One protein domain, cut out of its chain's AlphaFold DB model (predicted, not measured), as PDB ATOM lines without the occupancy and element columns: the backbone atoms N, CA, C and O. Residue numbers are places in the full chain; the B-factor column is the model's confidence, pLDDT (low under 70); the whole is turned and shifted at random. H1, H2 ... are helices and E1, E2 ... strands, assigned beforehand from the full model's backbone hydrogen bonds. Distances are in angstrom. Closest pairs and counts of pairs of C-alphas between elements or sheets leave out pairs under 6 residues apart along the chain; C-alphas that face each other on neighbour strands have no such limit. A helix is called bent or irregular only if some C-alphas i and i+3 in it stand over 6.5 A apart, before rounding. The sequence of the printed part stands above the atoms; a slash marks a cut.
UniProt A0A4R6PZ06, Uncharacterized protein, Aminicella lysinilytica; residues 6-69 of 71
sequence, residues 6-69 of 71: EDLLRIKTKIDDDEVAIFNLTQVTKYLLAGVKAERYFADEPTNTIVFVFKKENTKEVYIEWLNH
ATOM      1  N   GLU A   6     -42.259  44.442 -20.135       90.75
ATOM      2  CA  GLU A   6     -43.241  44.779 -19.093       90.75
ATOM      3  C   GLU A   6     -43.515  43.599 -18.153       90.75
ATOM      4  O   GLU A   6     -43.626  43.788 -16.942       90.75
ATOM      5  N   ASP A   7     -43.538  42.376 -18.688       89.88
ATOM      6  CA  ASP A   7     -43.688  41.158 -17.892       89.88
ATOM      7  C   ASP A   7     -42.477  40.941 -16.984       89.88
ATOM      8  O   ASP A   7     -42.632  40.631 -15.806       89.88
ATOM      9  N   LEU A   8     -41.267  41.184 -17.500       89.56
ATOM     10  CA  LEU A   8     -40.034  41.090 -16.713       89.56
ATOM     11  C   LEU A   8     -40.002  42.114 -15.575       89.56
ATOM     12  O   LEU A   8     -39.614  41.773 -14.460       89.56
ATOM     13  N   LEU A   9     -40.433  43.353 -15.835       91.75
ATOM     14  CA  LEU A   9     -40.518  44.392 -14.807       91.75
ATOM     15  C   LEU A   9     -41.524  44.010 -13.715       91.75
ATOM     16  O   LEU A   9     -41.205  44.123 -12.535       91.75
ATOM     17  N   ARG A  10     -42.699  43.493 -14.094       92.06
ATOM     18  CA  ARG A  10     -43.713  43.003 -13.149       92.06
ATOM     19  C   ARG A  10     -43.213  41.821 -12.318       92.06
ATOM     20  O   ARG A  10     -43.473  41.760 -11.125       92.06
ATOM     21  N   ILE A  11     -42.510  40.871 -12.926       91.69
ATOM     22  CA  ILE A  11     -41.925  39.741 -12.194       91.69
ATOM     23  C   ILE A  11     -40.852  40.246 -11.223       91.69
ATOM     24  O   ILE A  11     -40.788  39.783 -10.085       91.69
ATOM     25  N   LYS A  12     -40.050  41.235 -11.636       91.62
ATOM     26  CA  LYS A  12     -38.997  41.813 -10.800       91.62
ATOM     27  C   LYS A  12     -39.541  42.500  -9.542       91.62
ATOM     28  O   LYS A  12     -38.858  42.463  -8.530       91.62
ATOM     29  N   THR A  13     -40.758  43.052  -9.551       94.00
ATOM     30  CA  THR A  13     -41.362  43.628  -8.329       94.00
ATOM     31  C   THR A  13     -41.809  42.582  -7.302       94.00
ATOM     32  O   THR A  13     -42.163  42.950  -6.187       94.00
ATOM     33  N   LYS A  14     -41.802  41.287  -7.655       93.38
ATOM     34  CA  LYS A  14     -42.195  40.168  -6.778       93.38
ATOM     35  C   LYS A  14     -41.003  39.406  -6.179       93.38
ATOM     36  O   LYS A  14     -41.205  38.395  -5.496       93.38
ATOM     37  N   ILE A  15     -39.777  39.837  -6.470       95.25
ATOM     38  CA  ILE A  15     -38.551  39.189  -5.997       95.25
ATOM     39  C   ILE A  15     -37.568  40.204  -5.429       95.25
ATOM     40  O   ILE A  15     -37.533  41.357  -5.864       95.25
ATOM     41  N   ASP A  16     -36.727  39.736  -4.518       95.88
ATOM     42  CA  ASP A  16     -35.700  40.557  -3.894       95.88
ATOM     43  C   ASP A  16     -34.499  40.777  -4.834       95.88
ATOM     44  O   ASP A  16     -34.387  40.218  -5.935       95.88
ATOM     45  N   ASP A  17     -33.581  41.657  -4.440       94.12
ATOM     46  CA  ASP A  17     -32.396  41.980  -5.241       94.12
ATOM     47  C   ASP A  17     -31.320  40.896  -5.222       94.12
ATOM     48  O   ASP A  17     -30.541  40.801  -6.172       94.12
ATOM     49  N   ASP A  18     -31.304  40.039  -4.208       96.31
ATOM     50  CA  ASP A  18     -30.440  38.862  -4.101       96.31
ATOM     51  C   ASP A  18     -31.056  37.609  -4.750       96.31
ATOM     52  O   ASP A  18     -30.460  36.530  -4.730       96.31
ATOM     53  N   GLU A  19     -32.216  37.748  -5.392       96.75
ATOM     54  CA  GLU A  19     -32.969  36.650  -5.991       96.75
ATOM     55  C   GLU A  19     -32.976  36.690  -7.519       96.75
ATOM     56  O   GLU A  19     -32.822  37.734  -8.165       96.75
ATOM     57  N   VAL A  20     -33.169  35.517  -8.119       95.50
ATOM     58  CA  VAL A  20     -33.367  35.343  -9.555       95.50
ATOM     59  C   VAL A  20     -34.677  34.609  -9.816       95.50
ATOM     60  O   VAL A  20     -34.954  33.568  -9.225       95.50
ATOM     61  N   ALA A  21     -35.483  35.166 -10.717       95.56
ATOM     62  CA  ALA A  21     -36.699  34.542 -11.220       95.56
ATOM     63  C   ALA A  21     -36.408  33.797 -12.525       95.56
ATOM     64  O   ALA A  21     -35.866  34.369 -13.471       95.56
ATOM     65  N   ILE A  22     -36.813  32.532 -12.589       94.81
ATOM     66  CA  ILE A  22     -36.637  31.657 -13.742       94.81
ATOM     67  C   ILE A  22     -37.990  31.031 -14.078       94.81
ATOM     68  O   ILE A  22     -38.602  30.348 -13.265       94.81
ATOM     69  N   PHE A  23     -38.454  31.253 -15.302       92.50
ATOM     70  CA  PHE A  23     -39.709  30.701 -15.834       92.50
ATOM     71  C   PHE A  23     -39.467  29.656 -16.938       92.50
ATOM     72  O   PHE A  23     -40.388  28.979 -17.386       92.50
ATOM     73  N   ASN A  24     -38.220  29.510 -17.404       91.12
ATOM     74  CA  ASN A  24     -37.845  28.476 -18.360       91.12
ATOM     75  C   ASN A  24     -37.648  27.140 -17.627       91.12
ATOM     76  O   ASN A  24     -36.671  26.971 -16.901       91.12
ATOM     77  N   LEU A  25     -38.548  26.178 -17.849       91.12
ATOM     78  CA  LEU A  25     -38.523  24.881 -17.160       91.12
ATOM     79  C   LEU A  25     -37.233  24.083 -17.390       91.12
ATOM     80  O   LEU A  25     -36.784  23.385 -16.482       91.12
ATOM     81  N   THR A  26     -36.601  24.206 -18.559       92.19
ATOM     82  CA  THR A  26     -35.308  23.561 -18.828       92.19
ATOM     83  C   THR A  26     -34.222  24.130 -17.920       92.19
ATOM     84  O   THR A  26     -33.442  23.372 -17.352       92.19
ATOM     85  N   GLN A  27     -34.188  25.453 -17.732       91.88
ATOM     86  CA  GLN A  27     -33.249  26.091 -16.805       91.88
ATOM     87  C   GLN A  27     -33.540  25.697 -15.355       91.88
ATOM     88  O   GLN A  27     -32.621  25.324 -14.636       91.88
ATOM     89  N   VAL A  28     -34.813  25.712 -14.945       94.94
ATOM     90  CA  VAL A  28     -35.239  25.277 -13.603       94.94
ATOM     91  C   VAL A  28     -34.760  23.854 -13.324       94.94
ATOM     92  O   VAL A  28     -34.122  23.608 -12.307       94.94
ATOM     93  N   THR A  29     -35.007  22.929 -14.254       94.00
ATOM     94  CA  THR A  29     -34.628  21.517 -14.104       94.00
ATOM     95  C   THR A  29     -33.124  21.351 -13.909       94.00
ATOM     96  O   THR A  29     -32.715  20.560 -13.069       94.00
ATOM     97  N   LYS A  30     -32.294  22.126 -14.620       92.62
ATOM     98  CA  LYS A  30     -30.833  22.086 -14.444       92.62
ATOM     99  C   LYS A  30     -30.411  22.454 -13.025       92.62
ATOM    100  O   LYS A  30     -29.649  21.712 -12.418       92.62
ATOM    101  N   TYR A  31     -30.937  23.553 -12.488       95.50
ATOM    102  CA  TYR A  31     -30.632  23.961 -11.115       95.50
ATOM    103  C   TYR A  31     -31.087  22.909 -10.099       95.50
ATOM    104  O   TYR A  31     -30.315  22.540  -9.218       95.50
ATOM    105  N   LEU A  32     -32.295  22.362 -10.266       94.56
ATOM    106  CA  LEU A  32     -32.811  21.320  -9.376       94.56
ATOM    107  C   LEU A  32     -31.964  20.035  -9.425       94.56
ATOM    108  O   LEU A  32     -31.679  19.459  -8.377       94.56
ATOM    109  N   LEU A  33     -31.535  19.596 -10.615       94.00
ATOM    110  CA  LEU A  33     -30.667  18.420 -10.783       94.00
ATOM    111  C   LEU A  33     -29.269  18.631 -10.191       94.00
ATOM    112  O   LEU A  33     -28.686  17.685  -9.670       94.00
ATOM    113  N   ALA A  34     -28.766  19.865 -10.212       92.88
ATOM    114  CA  ALA A  34     -27.530  20.256  -9.540       92.88
ATOM    115  C   ALA A  34     -27.687  20.413  -8.009       92.88
ATOM    116  O   ALA A  34     -26.753  20.825  -7.327       92.88
ATOM    117  N   GLY A  35     -28.864  20.108  -7.448       94.94
ATOM    118  CA  GLY A  35     -29.132  20.183  -6.009       94.94
ATOM    119  C   GLY A  35     -29.496  21.580  -5.494       94.94
ATOM    120  O   GLY A  35     -29.724  21.746  -4.293       94.94
ATOM    121  N   VAL A  36     -29.605  22.578  -6.375       96.62
ATOM    122  CA  VAL A  36     -30.023  23.935  -6.011       96.62
ATOM    123  C   VAL A  36     -31.533  23.952  -5.796       96.62
ATOM    124  O   VAL A  36     -32.309  23.624  -6.692       96.62
ATOM    125  N   LYS A  37     -31.972  24.362  -4.604       94.69
ATOM    126  CA  LYS A  37     -33.396  24.435  -4.255       94.69
ATOM    127  C   LYS A  37     -33.984  25.785  -4.655       94.69
ATOM    128  O   LYS A  37     -33.352  26.821  -4.473       94.69
ATOM    129  N   ALA A  38     -35.206  25.763  -5.180       96.19
ATOM    130  CA  ALA A  38     -36.003  26.975  -5.311       96.19
ATOM    131  C   ALA A  38     -36.504  27.397  -3.923       96.19
ATOM    132  O   ALA A  38     -37.015  26.563  -3.176       96.19
ATOM    133  N   GLU A  39     -36.394  28.684  -3.607       96.56
ATOM    134  CA  GLU A  39     -36.905  29.256  -2.354       96.56
ATOM    135  C   GLU A  39     -38.433  29.271  -2.353       96.56
ATOM    136  O   GLU A  39     -39.089  28.948  -1.366       96.56
ATOM    137  N   ARG A  40     -39.012  29.655  -3.496       96.75
ATOM    138  CA  ARG A  40     -40.458  29.710  -3.717       96.75
ATOM    139  C   ARG A  40     -40.791  29.671  -5.202       96.75
ATOM    140  O   ARG A  40     -39.921  29.815  -6.061       96.75
ATOM    141  N   TYR A  41     -42.075  29.529  -5.500       96.31
ATOM    142  CA  TYR A  41     -42.622  29.685  -6.841       96.31
ATOM    143  C   TYR A  41     -43.956  30.430  -6.785       96.31
ATOM    144  O   TYR A  41     -44.642  30.419  -5.763       96.31
ATOM    145  N   PHE A  42     -44.327  31.082  -7.882       95.56
ATOM    146  CA  PHE A  42     -45.637  31.710  -8.034       95.56
ATOM    147  C   PHE A  42     -46.112  31.643  -9.483       95.56
ATOM    148  O   PHE A  42     -45.307  31.559 -10.410       95.56
ATOM    149  N   ALA A  43     -47.428  31.696  -9.680       93.81
ATOM    150  CA  ALA A  43     -48.013  31.837 -11.005       93.81
ATOM    151  C   ALA A  43     -48.024  33.317 -11.422       93.81
ATOM    152  O   ALA A  43     -48.468  34.189 -10.669       93.81
ATOM    153  N   ASP A  44     -47.534  33.613 -12.622       91.81
ATOM    154  CA  ASP A  44     -47.738  34.899 -13.277       91.81
ATOM    155  C   ASP A  44     -48.944  34.789 -14.212       91.81
ATOM    156  O   ASP A  44     -48.830  34.308 -15.337       91.81
ATOM    157  N   GLU A  45     -50.111  35.217 -13.728       89.00
ATOM    158  CA  GLU A  45     -51.389  35.106 -14.447       89.00
ATOM    159  C   GLU A  45     -51.368  35.699 -15.865       89.00
ATOM    160  O   GLU A  45     -51.856  35.026 -16.775       89.00
ATOM    161  N   PRO A  46     -50.772  36.887 -16.127       89.56
ATOM    162  CA  PRO A  46     -50.799  37.471 -17.470       89.56
ATOM    163  C   PRO A  46     -50.057  36.636 -18.513       89.56
ATOM    164  O   PRO A  46     -50.428  36.641 -19.685       89.56
ATOM    165  N   THR A  47     -49.009  35.920 -18.099       87.62
ATOM    166  CA  THR A  47     -48.273  35.007 -18.979       87.62
ATOM    167  C   THR A  47     -48.701  33.552 -18.805       87.62
ATOM    168  O   THR A  47     -48.249  32.705 -19.564       87.62
ATOM    169  N   ASN A  48     -49.565  33.236 -17.838       90.00
ATOM    170  CA  ASN A  48     -49.918  31.871 -17.451       90.00
ATOM    171  C   ASN A  48     -48.673  30.971 -17.269       90.00
ATOM    172  O   ASN A  48     -48.631  29.832 -17.737       90.00
ATOM    173  N   THR A  49     -47.619  31.513 -16.644       89.94
ATOM    174  CA  THR A  49     -46.365  30.788 -16.382       89.94
ATOM    175  C   THR A  49     -46.121  30.599 -14.896       89.94
ATOM    176  O   THR A  49     -46.528  31.417 -14.074       89.94
ATOM    177  N   ILE A  50     -45.421  29.519 -14.548       94.19
ATOM    178  CA  ILE A  50     -44.877  29.338 -13.203       94.19
ATOM    179  C   ILE A  50     -43.477  29.947 -13.180       94.19
ATOM    180  O   ILE A  50     -42.606  29.567 -13.965       94.19
ATOM    181  N   VAL A  51     -43.271  30.882 -12.263       95.94
ATOM    182  CA  VAL A  51     -41.987  31.521 -12.004       95.94
ATOM    183  C   VAL A  51     -41.380  30.888 -10.760       95.94
ATOM    184  O   VAL A  51     -41.982  30.921  -9.688       95.94
ATOM    185  N   PHE A  52     -40.184  30.330 -10.900       97.56
ATOM    186  CA  PHE A  52     -39.393  29.782  -9.805       97.56
ATOM    187  C   PHE A  52     -38.380  30.822  -9.346       97.56
ATOM    188  O   PHE A  52     -37.718  31.451 -10.172       97.56
ATOM    189  N   VAL A  53     -38.256  31.005  -8.036       97.62
ATOM    190  CA  VAL A  53     -37.349  31.981  -7.433       97.62
ATOM    191  C   VAL A  53     -36.222  31.245  -6.724       97.62
ATOM    192  O   VAL A  53     -36.469  30.354  -5.911       97.62
ATOM    193  N   PHE A  54     -34.990  31.633  -7.026       97.75
ATOM    194  CA  PHE A  54     -33.774  31.077  -6.441       97.75
ATOM    195  C   PHE A  54     -32.911  32.192  -5.848       97.75
ATOM    196  O   PHE A  54     -32.952  33.330  -6.323       97.75
ATOM    197  N   LYS A  55     -32.071  31.867  -4.861       97.38
ATOM    198  CA  LYS A  55     -31.010  32.774  -4.403       97.38
ATOM    199  C   LYS A  55     -29.881  32.845  -5.429       97.38
ATOM    200  O   LYS A  55     -29.384  31.813  -5.886       97.38
ATOM    201  N   LYS A  56     -29.441  34.061  -5.767       95.44
ATOM    202  CA  LYS A  56     -28.370  34.294  -6.751       95.44
ATOM    203  C   LYS A  56     -27.086  33.561  -6.383       95.44
ATOM    204  O   LYS A  56     -26.475  32.948  -7.256       95.44
ATOM    205  N   GLU A  57     -26.706  33.598  -5.107       95.75
ATOM    206  CA  GLU A  57     -25.511  32.922  -4.590       95.75
ATOM    207  C   GLU A  57     -25.507  31.419  -4.897       95.75
ATOM    208  O   GLU A  57     -24.501  30.908  -5.381       95.75
ATOM    209  N   ASN A  58     -26.656  30.752  -4.762       95.31
ATOM    210  CA  ASN A  58     -26.788  29.309  -4.973       95.31
ATOM    211  C   ASN A  58     -26.828  28.928  -6.462       95.31
ATOM    212  O   ASN A  58     -26.477  27.815  -6.834       95.31
ATOM    213  N   THR A  59     -27.254  29.845  -7.334       95.06
ATOM    214  CA  THR A  59     -27.309  29.600  -8.789       95.06
ATOM    215  C   THR A  59     -26.001  29.900  -9.520       95.06
ATOM    216  O   THR A  59     -25.819  29.473 -10.658       95.06
ATOM    217  N   LYS A  60     -25.091  30.660  -8.900       93.06
ATOM    218  CA  LYS A  60     -23.934  31.244  -9.589       93.06
ATOM    219  C   LYS A  60     -22.995  30.189 -10.174       93.06
ATOM    220  O   LYS A  60     -22.576  30.332 -11.318       93.06
ATOM    221  N   GLU A  61     -22.669  29.159  -9.401       92.94
ATOM    222  CA  GLU A  61     -21.728  28.108  -9.805       92.94
ATOM    223  C   GLU A  61     -22.276  27.279 -10.971       92.94
ATOM    224  O   GLU A  61     -21.664  27.243 -12.036       92.94
ATOM    225  N   VAL A  62     -23.498  26.757 -10.831       92.00
ATOM    226  CA  VAL A  62     -24.200  25.996 -11.880       92.00
ATOM    227  C   VAL A  62     -24.343  26.810 -13.172       92.00
ATOM    228  O   VAL A  62     -24.204  26.280 -14.275       92.00
ATOM    229  N   TYR A  63     -24.595  28.118 -13.064       91.06
ATOM    230  CA  TYR A  63     -24.656  28.999 -14.229       91.06
ATOM    231  C   TYR A  63     -23.304  29.107 -14.951       91.06
ATOM    232  O   TYR A  63     -23.258  29.055 -16.178       91.06
ATOM    233  N   ILE A  64     -22.204  29.238 -14.202       91.06
ATOM    234  CA  ILE A  64     -20.845  29.310 -14.761       91.06
ATOM    235  C   ILE A  64     -20.467  27.989 -15.435       91.06
ATOM    236  O   ILE A  64     -19.988  28.002 -16.567       91.06
ATOM    237  N   GLU A  65     -20.712  26.855 -14.780       90.19
ATOM    238  CA  GLU A  65     -20.481  25.525 -15.358       90.19
ATOM    239  C   GLU A  65     -21.272  25.330 -16.656       90.19
ATOM    240  O   GLU A  65     -20.750  24.835 -17.659       90.19
ATOM    241  N   TRP A  66     -22.518  25.804 -16.687       86.88
ATOM    242  CA  TRP A  66     -23.326  25.745 -17.896       86.88
ATOM    243  C   TRP A  66     -22.760  26.625 -19.024       86.88
ATOM    244  O   TRP A  66     -22.695  26.168 -20.167       86.88
ATOM    245  N   LEU A  67     -22.303  27.850 -18.732       87.38
ATOM    246  CA  LEU A  67     -21.635  28.702 -19.729       87.38
ATOM    247  C   LEU A  67     -20.350  28.069 -20.279       87.38
ATOM    248  O   LEU A  67     -20.014  28.276 -21.443       87.38
ATOM    249  N   ASN A  68     -19.659  27.278 -19.460       90.75
ATOM    250  CA  ASN A  68     -18.436  26.576 -19.839       90.75
ATOM    251  C   ASN A  68     -18.691  25.234 -20.546       90.75
ATOM    252  O   ASN A  68     -17.730  24.540 -20.873       90.75
ATOM    253  N   HIS A  69     -19.955  24.864 -20.798       82.25
ATOM    254  CA  HIS A  69     -20.345  23.580 -21.395       82.25
ATOM    255  C   HIS A  69     -19.812  22.349 -20.634       82.25
ATOM    256  O   HIS A  69     -19.612  21.292 -21.230       82.25
TER     257      HIS A  69
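What this domain is: This is residues 6 to 69 of the 71 residues of an uncharacterized protein of Aminicella lysinilytica (UniProt A0A4R6PZ06). A small antiparallel sheet, E1 - E3 - E2, has three separate helices round it: H1 over E1 and E3, H2 beside E3, and H3 directly after E3. The E2-E3 hairpin turn and H3 lie at opposite ends of the longest axis. The printed part has 64 residues, with H1 E1 H2 E2 E3 H3 in order, class mixed; it is compact, radius of gyration of the C-alphas 11.8 A, spans 33 by 22 by 19 A.

How they stand to each other: E3, residues 49 to 55, is antiparallel to E1, residues 19 to 22, with N 20 and O 54 2.8 A apart, and to E2, residues 40 to 44, its hairpin partner, with N 51 and O 42 2.8 A apart. H1, residues 6 to 12, is on the sheet at a height of 9.7 A; the closest C-alphas of H1 and E1, Ile 11 and Ala 21, are 7.4 A apart. H2, residues 25 to 33, only grazes the sheet; E1, H2 and E2 form a split strand-helix-strand unit, two same-way strands with E3 between, its crossover right-handed. H3, residues 56 to 67, also only grazes it, and is irregular: C-alphas 58 and 61 are 7.1 A apart. H2 and H3 are close but not clearly touching, closest C-alphas Tyr 31 and Val 62 at 6.8 A, about perpendicular at 75 degrees; H1 is apart from both. Every O i to N i+4 pair is within hydrogen-bond range in H1 and H2, 6 of 8 in H3.

Where its parts are: E3 is 19.6 A long and H3 15.7 A. H1 begins at C-alpha 6 (-43.241, 44.779, -19.093); H3 ends at C-alpha 67 (-21.635, 28.702, -19.729).

The domain as a whole: The farthest C-alphas, Glu 45 and Asn 68, are 34.5 A apart. The printed part has no cut and no long link; no printed residue is under 70 in pLDDT.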